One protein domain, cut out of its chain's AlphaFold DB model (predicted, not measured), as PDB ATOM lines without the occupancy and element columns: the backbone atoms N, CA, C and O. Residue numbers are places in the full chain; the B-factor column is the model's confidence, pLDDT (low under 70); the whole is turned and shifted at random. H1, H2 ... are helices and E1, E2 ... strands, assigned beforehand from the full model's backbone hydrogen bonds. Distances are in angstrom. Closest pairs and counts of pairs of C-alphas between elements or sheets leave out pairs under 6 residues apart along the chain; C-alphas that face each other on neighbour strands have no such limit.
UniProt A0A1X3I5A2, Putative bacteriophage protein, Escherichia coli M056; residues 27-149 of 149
ATOM      1  N   THR A  27     134.602 117.301 119.537       95.50
ATOM      2  CA  THR A  27     134.362 117.852 120.882       95.50
ATOM      3  C   THR A  27     132.869 117.955 121.192       95.50
ATOM      4  O   THR A  27     132.436 117.653 122.304       95.50
ATOM      5  N   TYR A  28     132.068 118.320 120.186       96.00
ATOM      6  CA  TYR A  28     130.614 118.370 120.292       96.00
ATOM      7  C   TYR A  28     130.038 116.987 120.588       96.00
ATOM      8  O   TYR A  28     129.374 116.794 121.600       96.00
ATOM      9  N   THR A  29     130.349 116.010 119.736       96.94
ATOM     10  CA  THR A  29     129.866 114.637 119.871       96.94
ATOM     11  C   THR A  29     130.316 114.009 121.188       96.94
ATOM     12  O   THR A  29     129.518 113.338 121.836       96.94
ATOM     13  N   ALA A  30     131.558 114.255 121.620       97.38
ATOM     14  CA  ALA A  30     132.061 113.785 122.911       97.38
ATOM     15  C   ALA A  30     131.253 114.356 124.085       97.38
ATOM     16  O   ALA A  30     130.923 113.631 125.023       97.38
ATOM     17  N   SER A  31     130.905 115.641 124.012       97.44
ATOM     18  CA  SER A  31     130.156 116.337 125.060       97.44
ATOM     19  C   SER A  31     128.700 115.883 125.126       97.44
ATOM     20  O   SER A  31     128.220 115.568 126.209       97.44
ATOM     21  N   GLU A  32     128.020 115.754 123.983       97.94
ATOM     22  CA  GLU A  32     126.653 115.209 123.921       97.94
ATOM     23  C   GLU A  32     126.594 113.771 124.452       97.94
ATOM     24  O   GLU A  32     125.687 113.411 125.204       97.94
ATOM     25  N   LEU A  33     127.595 112.948 124.117       98.19
ATOM     26  CA  LEU A  33     127.704 111.592 124.645       98.19
ATOM     27  C   LEU A  33     127.877 111.599 126.171       98.19
ATOM     28  O   LEU A  33     127.200 110.839 126.862       98.19
ATOM     29  N   ALA A  34     128.751 112.457 126.705       98.19
ATOM     30  CA  ALA A  34     128.963 112.575 128.145       98.19
ATOM     31  C   ALA A  34     127.693 113.031 128.879       98.19
ATOM     32  O   ALA A  34     127.314 112.412 129.872       98.19
ATOM     33  N   ILE A  35     127.004 114.051 128.360       98.50
ATOM     34  CA  ILE A  35     125.727 114.541 128.896       98.50
ATOM     35  C   ILE A  35     124.696 113.406 128.921       98.50
ATOM     36  O   ILE A  35     124.139 113.099 129.976       98.50
ATOM     37  N   GLY A  36     124.501 112.716 127.792       98.31
ATOM     38  CA  GLY A  36     123.550 111.609 127.694       98.31
ATOM     39  C   GLY A  36     123.858 110.463 128.664       98.31
ATOM     40  O   GLY A  36     122.945 109.910 129.280       98.31
ATOM     41  N   LEU A  37     125.139 110.129 128.860       97.75
ATOM     42  CA  LEU A  37     125.560 109.122 129.837       97.75
ATOM     43  C   LEU A  37     125.260 109.559 131.273       97.75
ATOM     44  O   LEU A  37     124.718 108.763 132.038       97.75
ATOM     45  N   VAL A  38     125.565 110.807 131.636       98.31
ATOM     46  CA  VAL A  38     125.259 111.352 132.969       98.31
ATOM     47  C   VAL A  38     123.758 111.316 133.240       98.31
ATOM     48  O   VAL A  38     123.332 110.810 134.280       98.31
ATOM     49  N   MET A  39     122.939 111.770 132.291       98.25
ATOM     50  CA  MET A  39     121.480 111.739 132.415       98.25
ATOM     51  C   MET A  39     120.950 110.310 132.571       98.25
ATOM     52  O   MET A  39     120.111 110.053 133.435       98.25
ATOM     53  N   LEU A  40     121.475 109.359 131.793       97.75
ATOM     54  CA  LEU A  40     121.106 107.948 131.908       97.75
ATOM     55  C   LEU A  40     121.506 107.361 133.269       97.75
ATOM     56  O   LEU A  40     120.735 106.605 133.862       97.75
ATOM     57  N   MET A  41     122.694 107.702 133.781       97.25
ATOM     58  CA  MET A  41     123.144 107.285 135.112       97.25
ATOM     59  C   MET A  41     122.221 107.832 136.206       97.25
ATOM     60  O   MET A  41     121.785 107.060 137.061       97.25
ATOM     61  N   ARG A  42     121.846 109.116 136.132       97.56
ATOM     62  CA  ARG A  42     120.874 109.744 137.046       97.56
ATOM     63  C   ARG A  42     119.513 109.052 136.987       97.56
ATOM     64  O   ARG A  42     118.976 108.678 138.025       97.56
ATOM     65  N   GLN A  43     118.988 108.802 135.785       97.81
ATOM     66  CA  GLN A  43     117.712 108.104 135.587       97.81
ATOM     67  C   GLN A  43     117.717 106.698 136.206       97.81
ATOM     68  O   GLN A  43     116.698 106.232 136.712       97.81
ATOM     69  N   ARG A  44     118.867 106.018 136.173       96.81
ATOM     70  CA  ARG A  44     119.059 104.682 136.755       96.81
ATOM     71  C   ARG A  44     119.402 104.701 138.248       96.81
ATOM     72  O   ARG A  44     119.617 103.633 138.813       96.81
ATOM     73  N   GLY A  45     119.471 105.874 138.879       96.62
ATOM     74  CA  GLY A  45     119.827 106.015 140.293       96.62
ATOM     75  C   GLY A  45     121.276 105.633 140.608       96.62
ATOM     76  O   GLY A  45     121.569 105.234 141.731       96.62
ATOM     77  N   LEU A  46     122.182 105.709 139.627       94.94
ATOM     78  CA  LEU A  46     123.601 105.424 139.833       94.94
ATOM     79  C   LEU A  46     124.288 106.639 140.460       94.94
ATOM     80  O   LEU A  46     124.239 107.732 139.899       94.94
ATOM     81  N   GLU A  47     124.983 106.430 141.581       93.94
ATOM     82  CA  GLU A  47     125.707 107.488 142.307       93.94
ATOM     83  C   GLU A  47     126.686 108.246 141.403       93.94
ATOM     84  O   GLU A  47     126.806 109.466 141.499       93.94
ATOM     85  N   ALA A  48     127.325 107.532 140.469       93.00
ATOM     86  CA  ALA A  48     128.233 108.118 139.495       93.00
ATOM     87  C   ALA A  48     127.584 109.267 138.711       93.00
ATOM     88  O   ALA A  48     128.265 110.243 138.474       93.00
ATOM     89  N   GLY A  49     126.281 109.232 138.401       96.44
ATOM     90  CA  GLY A  49     125.597 110.310 137.670       96.44
ATOM     91  C   GLY A  49     125.460 111.637 138.430       96.44
ATOM     92  O   GLY A  49     125.053 112.641 137.843       96.44
ATOM     93  N   ASN A  50     125.789 111.666 139.723       96.44
ATOM     94  CA  ASN A  50     125.804 112.885 140.538       96.44
ATOM     95  C   ASN A  50     127.196 113.531 140.612       96.44
ATOM     96  O   ASN A  50     127.359 114.544 141.286       96.44
ATOM     97  N   ARG A  51     128.198 112.945 139.951       97.44
ATOM     98  CA  ARG A  51     129.581 113.430 139.938       97.44
ATOM     99  C   ARG A  51     129.824 114.401 138.775       97.44
ATOM    100  O   ARG A  51     129.123 114.311 137.762       97.44
ATOM    101  N   PRO A  52     130.818 115.298 138.858       97.94
ATOM    102  CA  PRO A  52     131.174 116.179 137.748       97.94
ATOM    103  C   PRO A  52     131.696 115.406 136.529       97.94
ATOM    104  O   PRO A  52     132.198 114.284 136.633       97.94
ATOM    105  N   VAL A  53     131.607 116.027 135.357       98.25
ATOM    106  CA  VAL A  53     132.334 115.596 134.157       98.25
ATOM    107  C   VAL A  53     133.721 116.229 134.175       98.25
ATOM    108  O   VAL A  53     133.856 117.432 134.395       98.25
ATOM    109  N   MET A  54     134.747 115.417 133.925       97.75
ATOM    110  CA  MET A  54     136.143 115.849 133.874       97.75
ATOM    111  C   MET A  54     136.561 116.049 132.419       97.75
ATOM    112  O   MET A  54     136.464 115.128 131.610       97.75
ATOM    113  N   PHE A  55     137.043 117.235 132.071       97.56
ATOM    114  CA  PHE A  55     137.449 117.582 130.714       97.56
ATOM    115  C   PHE A  55     138.928 117.974 130.696       97.56
ATOM    116  O   PHE A  55     139.326 119.055 131.135       97.56
ATOM    117  N   LEU A  56     139.756 117.091 130.152       96.44
ATOM    118  CA  LEU A  56     141.172 117.337 129.935       96.44
ATOM    119  C   LEU A  56     141.361 117.968 128.550       96.44
ATOM    120  O   LEU A  56     141.253 117.292 127.526       96.44
ATOM    121  N   ASP A  57     141.599 119.276 128.531       92.56
ATOM    122  CA  ASP A  57     141.570 120.108 127.332       92.56
ATOM    123  C   ASP A  57     142.976 120.568 126.930       92.56
ATOM    124  O   ASP A  57     143.718 121.177 127.698       92.56
ATOM    125  N   THR A  58     143.352 120.303 125.687       87.50
ATOM    126  CA  THR A  58     144.638 120.700 125.103       87.50
ATOM    127  C   THR A  58     144.483 121.782 124.021       87.50
ATOM    128  O   THR A  58     145.502 122.298 123.539       87.50
ATOM    129  N   GLU A  59     143.243 122.120 123.638       75.19
ATOM    130  CA  GLU A  59     142.859 122.894 122.443       75.19
ATOM    131  C   GLU A  59     141.845 124.028 122.707       75.19
ATOM    132  O   GLU A  59     141.556 124.782 121.783       75.19
ATOM    133  N   THR A  60     141.362 124.224 123.941       83.38
ATOM    134  CA  THR A  60     140.324 125.200 124.373       83.38
ATOM    135  C   THR A  60     138.874 124.845 124.007       83.38
ATOM    136  O   THR A  60     137.974 125.682 124.106       83.38
ATOM    137  N   GLY A  61     138.614 123.590 123.630       83.06
ATOM    138  CA  GLY A  61     137.279 123.104 123.269       83.06
ATOM    139  C   GLY A  61     136.282 123.093 124.435       83.06
ATOM    140  O   GLY A  61     135.073 123.209 124.207       83.06
ATOM    141  N   SER A  62     136.766 123.009 125.682       88.00
ATOM    142  CA  SER A  62     135.908 122.920 126.871       88.00
ATOM    143  C   SER A  62     135.038 124.162 127.070       88.00
ATOM    144  O   SER A  62     133.887 124.064 127.498       88.00
ATOM    145  N   ASP A  63     135.572 125.337 126.730       91.12
ATOM    146  CA  ASP A  63     134.902 126.621 126.956       91.12
ATOM    147  C   ASP A  63     133.638 126.744 126.084       91.12
ATOM    148  O   ASP A  63     132.629 127.304 126.510       91.12
ATOM    149  N   TRP A  64     133.668 126.164 124.879       92.88
ATOM    150  CA  TRP A  64     132.555 126.208 123.930       92.88
ATOM    151  C   TRP A  64     131.403 125.266 124.305       92.88
ATOM    152  O   TRP A  64     130.239 125.568 124.040       92.88
ATOM    153  N   VAL A  65     131.706 124.130 124.940       95.44
ATOM    154  CA  VAL A  65     130.691 123.132 125.321       95.44
ATOM    155  C   VAL A  65     130.094 123.380 126.702       95.44
ATOM    156  O   VAL A  65     129.014 122.864 126.985       95.44
ATOM    157  N   LYS A  66     130.732 124.201 127.546       96.25
ATOM    158  CA  LYS A  66     130.267 124.506 128.907       96.25
ATOM    159  C   LYS A  66     128.773 124.878 129.005       96.25
ATOM    160  O   LYS A  66     128.100 124.271 129.838       96.25
ATOM    161  N   PRO A  67     128.205 125.759 128.154       97.56
ATOM    162  CA  PRO A  67     126.779 126.096 128.232       97.56
ATOM    163  C   PRO A  67     125.835 124.892 128.087       97.56
ATOM    164  O   PRO A  67     124.711 124.932 128.577       97.56
ATOM    165  N   ARG A  68     126.276 123.813 127.425       97.25
ATOM    166  CA  ARG A  68     125.490 122.581 127.254       97.25
ATOM    167  C   ARG A  68     125.442 121.753 128.531       97.25
ATOM    168  O   ARG A  68     124.393 121.225 128.868       97.25
ATOM    169  N   PHE A  69     126.560 121.673 129.249       98.19
ATOM    170  CA  PHE A  69     126.606 121.023 130.558       98.19
ATOM    171  C   PHE A  69     125.787 121.805 131.591       98.19
ATOM    172  O   PHE A  69     125.024 121.205 132.347       98.19
ATOM    173  N   ASP A  70     125.877 123.138 131.563       97.88
ATOM    174  CA  ASP A  70     125.097 124.012 132.446       97.88
ATOM    175  C   ASP A  70     123.583 123.843 132.226       97.88
ATOM    176  O   ASP A  70     122.828 123.788 133.195       97.88
ATOM    177  N   ALA A  71     123.138 123.698 130.971       97.81
ATOM    178  CA  ALA A  71     121.726 123.490 130.633       97.81
ATOM    179  C   ALA A  71     121.119 122.237 131.293       97.81
ATOM    180  O   ALA A  71     119.931 122.224 131.608       97.81
ATOM    181  N   GLU A  72     121.941 121.218 131.556       97.81
ATOM    182  CA  GLU A  72     121.535 119.948 132.170       97.81
ATOM    183  C   GLU A  72     121.919 119.851 133.662       97.81
ATOM    184  O   GLU A  72     121.844 118.776 134.273       97.81
ATOM    185  N   ASN A  73     122.346 120.966 134.275       97.44
ATOM    186  CA  ASN A  73     122.879 121.018 135.641       97.44
ATOM    187  C   ASN A  73     123.970 119.957 135.879       97.44
ATOM    188  O   ASN A  73     123.906 119.159 136.823       97.44
ATOM    189  N   ILE A  74     124.948 119.884 134.977       98.31
ATOM    190  CA  ILE A  74     126.113 119.007 135.099       98.31
ATOM    191  C   ILE A  74     127.336 119.884 135.364       98.31
ATOM    192  O   ILE A  74     127.683 120.735 134.549       98.31
ATOM    193  N   GLU A  75     128.006 119.669 136.496       97.94
ATOM    194  CA  GLU A  75     129.273 120.343 136.773       97.94
ATOM    195  C   GLU A  75     130.356 119.854 135.807       97.94
ATOM    196  O   GLU A  75     130.557 118.650 135.635       97.94
ATOM    197  N   LEU A  76     131.059 120.800 135.182       97.75
ATOM    198  CA  LEU A  76     132.148 120.538 134.248       97.75
ATOM    199  C   LEU A  76     133.455 121.074 134.828       97.75
ATOM    200  O   LEU A  76     133.617 122.283 134.989       97.75
ATOM    201  N   PHE A  77     134.387 120.175 135.126       97.38
ATOM    202  CA  PHE A  77     135.721 120.516 135.615       97.38
ATOM    203  C   PHE A  77     136.708 120.410 134.457       97.38
ATOM    204  O   PHE A  77     136.648 119.467 133.672       97.38
ATOM    205  N   THR A  78     137.617 121.376 134.337       96.44
ATOM    206  CA  THR A  78     138.530 121.463 133.190       96.44
ATOM    207  C   THR A  78     139.981 121.564 133.635       96.44
ATOM    208  O   THR A  78     140.292 122.375 134.507       96.44
ATOM    209  N   ALA A  79     140.879 120.845 132.968       95.50
ATOM    210  CA  ALA A  79     142.323 121.012 133.116       95.50
ATOM    211  C   ALA A  79     142.953 121.317 131.752       95.50
ATOM    212  O   ALA A  79     142.804 120.536 130.815       95.50
ATOM    213  N   LYS A  80     143.659 122.453 131.643       93.25
ATOM    214  CA  LYS A  80     144.303 122.908 130.400       93.25
ATOM    215  C   LYS A  80     145.792 122.576 130.412       93.25
ATOM    216  O   LYS A  80     146.604 123.368 130.884       93.25
ATOM    217  N   THR A  81     146.155 121.390 129.933       93.62
ATOM    218  CA  THR A  81     147.533 120.875 130.007       93.62
ATOM    219  C   THR A  81     147.848 119.916 128.868       93.62
ATOM    220  O   THR A  81     146.958 119.306 128.290       93.62
ATOM    221  N   ARG A  82     149.138 119.782 128.545       91.81
ATOM    222  CA  ARG A  82     149.685 118.806 127.585       91.81
ATOM    223  C   ARG A  82     150.729 117.879 128.218       91.81
ATOM    224  O   ARG A  82     151.363 117.094 127.518       91.81
ATOM    225  N   SER A  83     150.932 117.990 129.532       94.00
ATOM    226  CA  SER A  83     151.889 117.181 130.290       94.00
ATOM    227  C   SER A  83     151.401 115.739 130.393       94.00
ATOM    228  O   SER A  83     150.261 115.480 130.781       94.00
ATOM    229  N   PHE A  84     152.276 114.777 130.091       95.75
ATOM    230  CA  PHE A  84     151.946 113.357 130.241       95.75
ATOM    231  C   PHE A  84     151.695 112.966 131.706       95.75
ATOM    232  O   PHE A  84     150.897 112.075 131.975       95.75
ATOM    233  N   VAL A  85     152.342 113.640 132.664       94.94
ATOM    234  CA  VAL A  85     152.108 113.394 134.098       94.94
ATOM    235  C   VAL A  85     150.686 113.796 134.482       94.94
ATOM    236  O   VAL A  85     150.006 113.046 135.178       94.94
ATOM    237  N   ASP A  86     150.213 114.925 133.958       95.75
ATOM    238  CA  ASP A  86     148.877 115.432 134.258       95.75
ATOM    239  C   ASP A  86     147.800 114.530 133.646       95.75
ATOM    240  O   ASP A  86     146.764 114.328 134.262       95.75
ATOM    241  N   LEU A  87     148.060 113.914 132.484       96.56
ATOM    242  CA  LEU A  87     147.176 112.885 131.925       96.56
ATOM    243  C   LEU A  87     146.992 111.707 132.893       96.56
ATOM    244  O   LEU A  87     145.878 111.217 133.060       96.56
ATOM    245  N   LEU A  88     148.070 111.243 133.532       95.44
ATOM    246  CA  LEU A  88     148.000 110.120 134.471       95.44
ATOM    247  C   LEU A  88     147.236 110.482 135.748       95.44
ATOM    248  O   LEU A  88     146.443 109.668 136.226       95.44
ATOM    249  N   GLU A  89     147.458 111.680 136.293       95.75
ATOM    250  CA  GLU A  89     146.710 112.154 137.464       95.75
ATOM    251  C   GLU A  89     145.242 112.437 137.120       95.75
ATOM    252  O   GLU A  89     144.368 112.047 137.888       95.75
ATOM    253  N   ALA A  90     144.946 112.990 135.941       95.50
ATOM    254  CA  ALA A  90     143.576 113.248 135.500       95.50
ATOM    255  C   ALA A  90     142.745 111.961 135.390       95.50
ATOM    256  O   ALA A  90     141.589 111.947 135.807       95.50
ATOM    257  N   VAL A  91     143.327 110.863 134.882       94.62
ATOM    258  CA  VAL A  91     142.644 109.554 134.856       94.62
ATOM    259  C   VAL A  91     142.309 109.095 136.274       94.62
ATOM    260  O   VAL A  91     141.178 108.708 136.545       94.62
ATOM    261  N   LYS A  92     143.272 109.189 137.195       94.06
ATOM    262  CA  LYS A  92     143.089 108.785 138.594       94.06
ATOM    263  C   LYS A  92     142.038 109.639 139.309       94.06
ATOM    264  O   LYS A  92     141.236 109.114 140.081       94.06
ATOM    265  N   GLU A  93     142.043 110.946 139.071       95.19
ATOM    266  CA  GLU A  93     141.044 111.860 139.616       95.19
ATOM    267  C   GLU A  93     139.653 111.512 139.076       95.19
ATOM    268  O   GLU A  93     138.737 111.288 139.867       95.19
ATOM    269  N   ALA A  94     139.518 111.338 137.758       94.62
ATOM    270  CA  ALA A  94     138.253 110.981 137.127       94.62
ATOM    271  C   ALA A  94     137.696 109.630 137.603       94.62
ATOM    272  O   ALA A  94     136.495 109.533 137.843       94.62
ATOM    273  N   GLU A  95     138.539 108.613 137.803       91.94
ATOM    274  CA  GLU A  95     138.131 107.330 138.398       91.94
ATOM    275  C   GLU A  95     137.563 107.513 139.815       91.94
ATOM    276  O   GLU A  95     136.590 106.862 140.201       91.94
ATOM    277  N   SER A  96     138.166 108.407 140.603       93.19
ATOM    278  CA  SER A  96     137.791 108.607 142.004       93.19
ATOM    279  C   SER A  96     136.522 109.443 142.184       93.19
ATOM    280  O   SER A  96     135.708 109.144 143.059       93.19
ATOM    281  N   SER A  97     136.346 110.484 141.369       95.06
ATOM    282  CA  SER A  97     135.376 111.551 141.629       95.06
ATOM    283  C   SER A  97     134.587 111.998 140.403       95.06
ATOM    284  O   SER A  97     133.704 112.833 140.555       95.06
ATOM    285  N   GLY A  98     134.852 111.454 139.212       96.38
ATOM    286  CA  GLY A  98     134.190 111.834 137.965       96.38
ATOM    287  C   GLY A  98     133.025 110.923 137.565       96.38
ATOM    288  O   GLY A  98     132.969 109.745 137.915       96.38
ATOM    289  N   SER A  99     132.093 111.488 136.796       97.06
ATOM    290  CA  SER A  99     131.062 110.760 136.042       97.06
ATOM    291  C   SER A  99     131.623 110.180 134.744       97.06
ATOM    292  O   SER A  99     131.415 109.015 134.409       97.06
ATOM    293  N   VAL A 100     132.271 111.049 133.966       97.12
ATOM    294  CA  VAL A 100     132.801 110.802 132.623       97.12
ATOM    295  C   VAL A 100     134.061 111.650 132.477       97.12
ATOM    296  O   VAL A 100     134.091 112.786 132.950       97.12
ATOM    297  N   MET A 101     135.079 111.112 131.807       96.75
ATOM    298  CA  MET A 101     136.278 111.848 131.415       96.75
ATOM    299  C   MET A 101     136.294 112.057 129.901       96.75
ATOM    300  O   MET A 101     136.144 111.102 129.139       96.75
ATOM    301  N   ILE A 102     136.513 113.294 129.467       97.06
ATOM    302  CA  ILE A 102     136.778 113.659 128.075       97.06
ATOM    303  C   ILE A 102     138.244 114.081 127.968       97.06
ATOM    304  O   ILE A 102     138.736 114.831 128.806       97.06
ATOM    305  N   ILE A 103     138.940 113.605 126.931       96.00
ATOM    306  CA  ILE A 103     140.316 114.002 126.612       96.00
ATOM    307  C   ILE A 103     140.331 114.582 125.200       96.00
ATOM    308  O   ILE A 103     140.159 113.839 124.233       96.00
ATOM    309  N   ASP A 104     140.571 115.885 125.078       94.06
ATOM    310  CA  ASP A 104     140.581 116.597 123.798       94.06
ATOM    311  C   ASP A 104     141.938 117.285 123.578       94.06
ATOM    312  O   ASP A 104     142.171 118.386 124.066       94.06
ATOM    313  N   SER A 105     142.926 116.659 122.938       93.31
ATOM    314  CA  SER A 105     142.924 115.311 122.375       93.31
ATOM    315  C   SER A 105     144.080 114.471 122.921       93.31
ATOM    316  O   SER A 105     145.159 114.970 123.252       93.31
ATOM    317  N   VAL A 106     143.877 113.149 122.992       94.12
ATOM    318  CA  VAL A 106     144.894 112.183 123.461       94.12
ATOM    319  C   VAL A 106     146.200 112.299 122.660       94.12
ATOM    320  O   VAL A 106     147.291 112.134 123.209       94.12
ATOM    321  N   SER A 107     146.101 112.634 121.370       93.12
ATOM    322  CA  SER A 107     147.241 112.800 120.466       93.12
ATOM    323  C   SER A 107     148.241 113.848 120.952       93.12
ATOM    324  O   SER A 107     149.445 113.654 120.789       93.12
ATOM    325  N   HIS A 108     147.785 114.932 121.589       94.38
ATOM    326  CA  HIS A 108     148.689 115.963 122.099       94.38
ATOM    327  C   HIS A 108     149.583 115.465 123.235       94.38
ATOM    328  O   HIS A 108     150.761 115.818 123.268       94.38
ATOM    329  N   PHE A 109     149.076 114.593 124.107       96.62
ATOM    330  CA  PHE A 109     149.880 113.984 125.169       96.62
ATOM    331  C   PHE A 109     150.930 113.021 124.615       96.62
ATOM    332  O   PHE A 109     152.074 113.025 125.068       96.62
ATOM    333  N   TRP A 110     150.565 112.221 123.608       96.38
ATOM    334  CA  TRP A 110     151.506 111.318 122.942       96.38
ATOM    335  C   TRP A 110     152.635 112.084 122.243       96.38
ATOM    336  O   TRP A 110     153.811 111.760 122.427       96.38
ATOM    337  N   THR A 111     152.295 113.134 121.491       95.44
ATOM    338  CA  THR A 111     153.283 114.001 120.834       95.44
ATOM    339  C   THR A 111     154.169 114.704 121.859       95.44
ATOM    340  O   THR A 111     155.389 114.680 121.721       95.44
ATOM    341  N   GLY A 112     153.588 115.246 122.938       95.44
ATOM    342  CA  GLY A 112     154.342 115.881 124.021       95.44
ATOM    343  C   GLY A 112     155.362 114.936 124.662       95.44
ATOM    344  O   GLY A 112     156.529 115.298 124.812       95.44
ATOM    345  N   LEU A 113     154.963 113.693 124.954       97.00
ATOM    346  CA  LEU A 113     155.862 112.661 125.479       97.00
ATOM    347  C   LEU A 113     157.017 112.352 124.508       97.00
ATOM    348  O   LEU A 113     158.173 112.248 124.929       97.00
ATOM    349  N   CYS A 114     156.715 112.224 123.214       97.12
ATOM    350  CA  CYS A 114     157.714 111.989 122.171       97.12
ATOM    351  C   CYS A 114     158.724 113.141 122.078       97.12
ATOM    352  O   CYS A 114     159.935 112.900 122.048       97.12
ATOM    353  N   ASP A 115     158.241 114.382 122.084       95.81
ATOM    354  CA  ASP A 115     159.068 115.585 121.987       95.81
ATOM    355  C   ASP A 115     159.963 115.762 123.215       95.81
ATOM    356  O   ASP A 115     161.152 116.071 123.091       95.81
ATOM    357  N   GLU A 116     159.422 115.548 124.416       95.69
ATOM    358  CA  GLU A 116     160.199 115.585 125.654       95.69
ATOM    359  C   GLU A 116     161.304 114.531 125.659       95.69
ATOM    360  O   GLU A 116     162.453 114.832 125.999       95.69
ATOM    361  N   TYR A 117     160.987 113.303 125.251       96.88
ATOM    362  CA  TYR A 117     161.974 112.238 125.152       96.88
ATOM    363  C   TYR A 117     163.063 112.569 124.123       96.88
ATOM    364  O   TYR A 117     164.253 112.445 124.426       96.88
ATOM    365  N   ALA A 118     162.678 113.036 122.930       97.12
ATOM    366  CA  ALA A 118     163.613 113.418 121.875       97.12
ATOM    367  C   ALA A 118     164.583 114.507 122.355       97.12
ATOM    368  O   ALA A 118     165.794 114.391 122.143       97.12
ATOM    369  N   LYS A 119     164.073 115.515 123.079       96.38
ATOM    370  CA  LYS A 119     164.884 116.564 123.717       96.38
ATOM    371  C   LYS A 119     165.845 115.981 124.755       96.38
ATOM    372  O   LYS A 119     167.042 116.248 124.682       96.38
ATOM    373  N   ARG A 120     165.362 115.136 125.677       95.94
ATOM    374  CA  ARG A 120     166.193 114.492 126.720       95.94
ATOM    375  C   ARG A 120     167.300 113.608 126.142       95.94
ATOM    376  O   ARG A 120     168.378 113.519 126.720       95.94
ATOM    377  N   ARG A 121     167.049 112.958 125.004       96.31
ATOM    378  CA  ARG A 121     168.023 112.113 124.292       96.31
ATOM    379  C   ARG A 121     168.863 112.865 123.259       96.31
ATOM    380  O   ARG A 121     169.667 112.235 122.579       96.31
ATOM    381  N   ASN A 122     168.698 114.185 123.140       96.00
ATOM    382  CA  ASN A 122     169.384 115.024 122.156       96.00
ATOM    383  C   ASN A 122     169.257 114.484 120.714       96.00
ATOM    384  O   ASN A 122     170.224 114.447 119.945       96.00
ATOM    385  N   ARG A 123     168.058 114.010 120.350       95.06
ATOM    386  CA  ARG A 123     167.765 113.465 119.021       95.06
ATOM    387  C   ARG A 123     167.718 114.591 117.992       95.06
ATOM    388  O   ARG A 123     166.857 115.460 118.048       95.06
ATOM    389  N   LYS A 124     168.635 114.555 117.019       91.31
ATOM    390  CA  LYS A 124     168.750 115.585 115.962       91.31
ATOM    391  C   LYS A 124     168.046 115.231 114.654       91.31
ATOM    392  O   LYS A 124     167.799 116.113 113.842       91.31
ATOM    393  N   ARG A 125     167.769 113.945 114.423       91.56
ATOM    394  CA  ARG A 125     167.178 113.423 113.176       91.56
ATOM    395  C   ARG A 125     165.790 112.807 113.394       91.56
ATOM    396  O   ARG A 125     165.324 112.049 112.555       91.56
ATOM    397  N   GLY A 126     165.155 113.126 114.523       91.88
ATOM    398  CA  GLY A 126     163.930 112.474 114.981       91.88
ATOM    399  C   GLY A 126     164.193 111.222 115.821       91.88
ATOM    400  O   GLY A 126     165.335 110.916 116.173       91.88
ATOM    401  N   LEU A 127     163.106 110.542 116.183       96.56
ATOM    402  CA  LEU A 127     163.125 109.307 116.965       96.56
ATOM    403  C   LEU A 127     163.602 108.125 116.114       96.56
ATOM    404  O   LEU A 127     163.204 107.973 114.959       96.56
ATOM    405  N   GLU A 128     164.429 107.268 116.703       95.94
ATOM    406  CA  GLU A 128     164.937 106.047 116.079       95.94
ATOM    407  C   GLU A 128     164.133 104.816 116.510       95.94
ATOM    408  O   GLU A 128     163.379 104.839 117.482       95.94
ATOM    409  N   PHE A 129     164.325 103.689 115.814       95.38
ATOM    410  CA  PHE A 129     163.589 102.455 116.099       95.38
ATOM    411  C   PHE A 129     163.707 101.994 117.569       95.38
ATOM    412  O   PHE A 129     162.729 101.546 118.167       95.38
ATOM    413  N   SER A 130     164.892 102.138 118.170       95.06
ATOM    414  CA  SER A 130     165.165 101.745 119.558       95.06
ATOM    415  C   SER A 130     164.461 102.625 120.597       95.06
ATOM    416  O   SER A 130     164.164 102.149 121.693       95.06
ATOM    417  N   ASP A 131     164.130 103.874 120.260       97.25
ATOM    418  CA  ASP A 131     163.459 104.806 121.174       97.25
ATOM    419  C   ASP A 131     162.025 104.380 121.486       97.25
ATOM    420  O   ASP A 131     161.528 104.577 122.599       97.25
ATOM    421  N   TRP A 132     161.364 103.732 120.523       96.94
ATOM    422  CA  TRP A 132     159.987 103.278 120.677       96.94
ATOM    423  C   TRP A 132     159.824 102.224 121.767       96.94
ATOM    424  O   TRP A 132     158.723 102.081 122.290       96.94
ATOM    425  N   ALA A 133     160.878 101.480 122.119       96.69
ATOM    426  CA  ALA A 133     160.818 100.548 123.241       96.69
ATOM    427  C   ALA A 133     160.512 101.296 124.547       96.69
ATOM    428  O   ALA A 133     159.579 100.930 125.261       96.69
ATOM    429  N   TRP A 134     161.233 102.392 124.800       97.00
ATOM    430  CA  TRP A 134     161.021 103.229 125.977       97.00
ATOM    431  C   TRP A 134     159.702 104.003 125.892       97.00
ATOM    432  O   TRP A 134     158.910 103.954 126.825       97.00
ATOM    433  N   LEU A 135     159.417 104.654 124.757       97.94
ATOM    434  CA  LEU A 135     158.199 105.464 124.594       97.94
ATOM    435  C   LEU A 135     156.920 104.644 124.769       97.94
ATOM    436  O   LEU A 135     155.996 105.079 125.451       97.94
ATOM    437  N   LYS A 136     156.871 103.437 124.191       96.88
ATOM    438  CA  LYS A 136     155.724 102.538 124.368       96.88
ATOM    439  C   LYS A 136     155.608 102.054 125.808       96.88
ATOM    440  O   LYS A 136     154.490 101.941 126.294       96.88
ATOM    441  N   GLN A 137     156.725 101.772 126.482       96.88
ATOM    442  CA  GLN A 137     156.713 101.387 127.894       96.88
ATOM    443  C   GLN A 137     156.191 102.525 128.781       96.88
ATOM    444  O   GLN A 137     155.406 102.273 129.688       96.88
ATOM    445  N   GLU A 138     156.580 103.763 128.494       97.19
ATOM    446  CA  GLU A 138     156.134 104.926 129.256       97.19
ATOM    447  C   GLU A 138     154.649 105.226 129.007       97.19
ATOM    448  O   GLU A 138     153.871 105.354 129.951       97.19
ATOM    449  N   TRP A 139     154.217 105.219 127.741       97.62
ATOM    450  CA  TRP A 139     152.808 105.378 127.363       97.62
ATOM    451  C   TRP A 139     151.907 104.286 127.932       97.62
ATOM    452  O   TRP A 139     150.735 104.528 128.230       97.62
ATOM    453  N   ARG A 140     152.470 103.095 128.165       96.44
ATOM    454  CA  ARG A 140     151.758 101.975 128.777       96.44
ATOM    455  C   ARG A 140     151.145 102.328 130.132       96.44
ATOM    456  O   ARG A 140     150.075 101.832 130.461       96.44
ATOM    457  N   ARG A 141     151.764 103.248 130.882       95.62
ATOM    458  CA  ARG A 141     151.235 103.756 132.160       95.62
ATOM    459  C   ARG A 141     149.840 104.372 132.019       95.62
ATOM    460  O   ARG A 141     149.044 104.265 132.948       95.62
ATOM    461  N   PHE A 142     149.556 105.001 130.878       95.31
ATOM    462  CA  PHE A 142     148.235 105.526 130.547       95.31
ATOM    463  C   PHE A 142     147.330 104.420 130.002       95.31
ATOM    464  O   PHE A 142     146.229 104.236 130.512       95.31
ATOM    465  N   THR A 143     147.784 103.647 129.009       92.88
ATOM    466  CA  THR A 143     146.914 102.654 128.354       92.88
ATOM    467  C   THR A 143     146.473 101.534 129.286       92.88
ATOM    468  O   THR A 143     145.332 101.096 129.196       92.88
ATOM    469  N   ASP A 144     147.348 101.077 130.188       91.12
ATOM    470  CA  ASP A 144     146.996 100.034 131.152       91.12
ATOM    471  C   ASP A 144     145.930 100.543 132.128       91.12
ATOM    472  O   ASP A 144     145.025  99.791 132.474       91.12
ATOM    473  N   ARG A 145     145.977 101.821 132.527       88.06
ATOM    474  CA  ARG A 145     144.902 102.435 133.320       88.06
ATOM    475  C   ARG A 145     143.632 102.584 132.497       88.06
ATOM    476  O   ARG A 145     142.618 102.039 132.883       88.06
ATOM    477  N   PHE A 146     143.700 103.198 131.320       87.69
ATOM    478  CA  PHE A 146     142.542 103.408 130.444       87.69
ATOM    479  C   PHE A 146     141.789 102.113 130.082       87.69
ATOM    480  O   PHE A 146     140.571 102.112 129.934       87.69
ATOM    481  N   VAL A 147     142.491 100.989 129.911       85.50
ATOM    482  CA  VAL A 147     141.843  99.699 129.618       85.50
ATOM    483  C   VAL A 147     141.208  99.086 130.867       85.50
ATOM    484  O   VAL A 147     140.144  98.476 130.742       85.50
ATOM    485  N   ASN A 148     141.821  99.257 132.040       83.25
ATOM    486  CA  ASN A 148     141.384  98.637 133.294       83.25
ATOM    487  C   ASN A 148     140.539  99.548 134.194       83.25
ATOM    488  O   ASN A 148     140.051  99.062 135.209       83.25
ATOM    489  N   SER A 149     140.373 100.819 133.822       72.62
ATOM    490  CA  SER A 149     139.417 101.740 134.422       72.62
ATOM    491  C   SER A 149     138.019 101.211 134.189       72.62
ATOM    492  O   SER A 149     137.662 100.965 132.998       72.62
TER     493      SER A 149
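This is residues 27 to 149 of the 149 residues of the protein "Putative bacteriophage protein" of Escherichia coli M056 (UniProt A0A1X3I5A2). A small parallel sheet of three strands lies between helices, H1 and H3 over one face and H4 over the other, and a helical hairpin of H5 and H6 extends from this body to make the length, with H6 folding back to H4. The printed part has 123 residues with six named helices and three named strands, in the order H1 H2 E1 H3 E2 H4 E3 H5 H6; the sheet runs E2 E1 E3, and the class is mostly helix. The whole is elongated, 53 by 29 by 19 A, and only just loose, close to compact, with a radius of gyration of the C-alphas of 16.8 A.

Begin with H1, residues 27 to 43, which is on the sheet over E3, residues 100 to 104; the closest C-alphas, of Ala 34 and Val 100, are 6.2 A apart. H2, residues 47 to 50, touches H1, closest at the C-alphas of Met 41 and Gly 49, 4.7 A. Next find the inner strand E1, residues 53 to 57: N 54 and O 100 are 2.9 A apart towards E3, and N 55 and O 77 are 2.8 A apart towards E2, residues 76 to 80. H3, residues 61 to 71, is on the same face as H1 and touches it at a shallow tilt of 31 degrees, the same way, closest at the C-alphas of Thr 27 and Gly 61, 6.5 A. H4, residues 84 to 97, is on the opposite face at a height over the sheet of 9.3 A, which gives three layers, helices on both faces. E1, H3, E2 form a strand-helix-strand unit, two parallel neighbours joined through a helix, and E2, H4, E3 a split one, with E1 between its strands; both crossovers are right-handed. H4, H5, residues 106 to 120, and H6, residues 131 to 148, form an up and down bundle, each running against the one before. H4 touches H6 at a shallow tilt of 9 degrees, closest at the C-alphas of Leu 88 and Phe 142, 6.0 A. Every O i to N i+4 pair is within hydrogen-bond range in H1, H4 and H5, against 11 of 14 in H6 and 3 of 7 in H3, where 5 of 8 O i to N i+3 pairs are; H2 is too short for an i+4 pair.

Find C-alpha 27 at (134.362, 117.852, 120.882); from there H1 runs 24.3 A. H4 runs 20.2 A, and H5 runs 21.7 A from C-alpha 106 at (144.894, 112.183, 123.461). H6 runs 25.9 A to C-alpha 148 at (141.384, 98.637, 133.294), with a kink of 38 degrees near residue 142.

The two farthest C-alphas, of Gly 45 and Lys 124, are 55.5 A apart. The printed part has no cut and no long link, and no printed residue is under 70 in pLDDT.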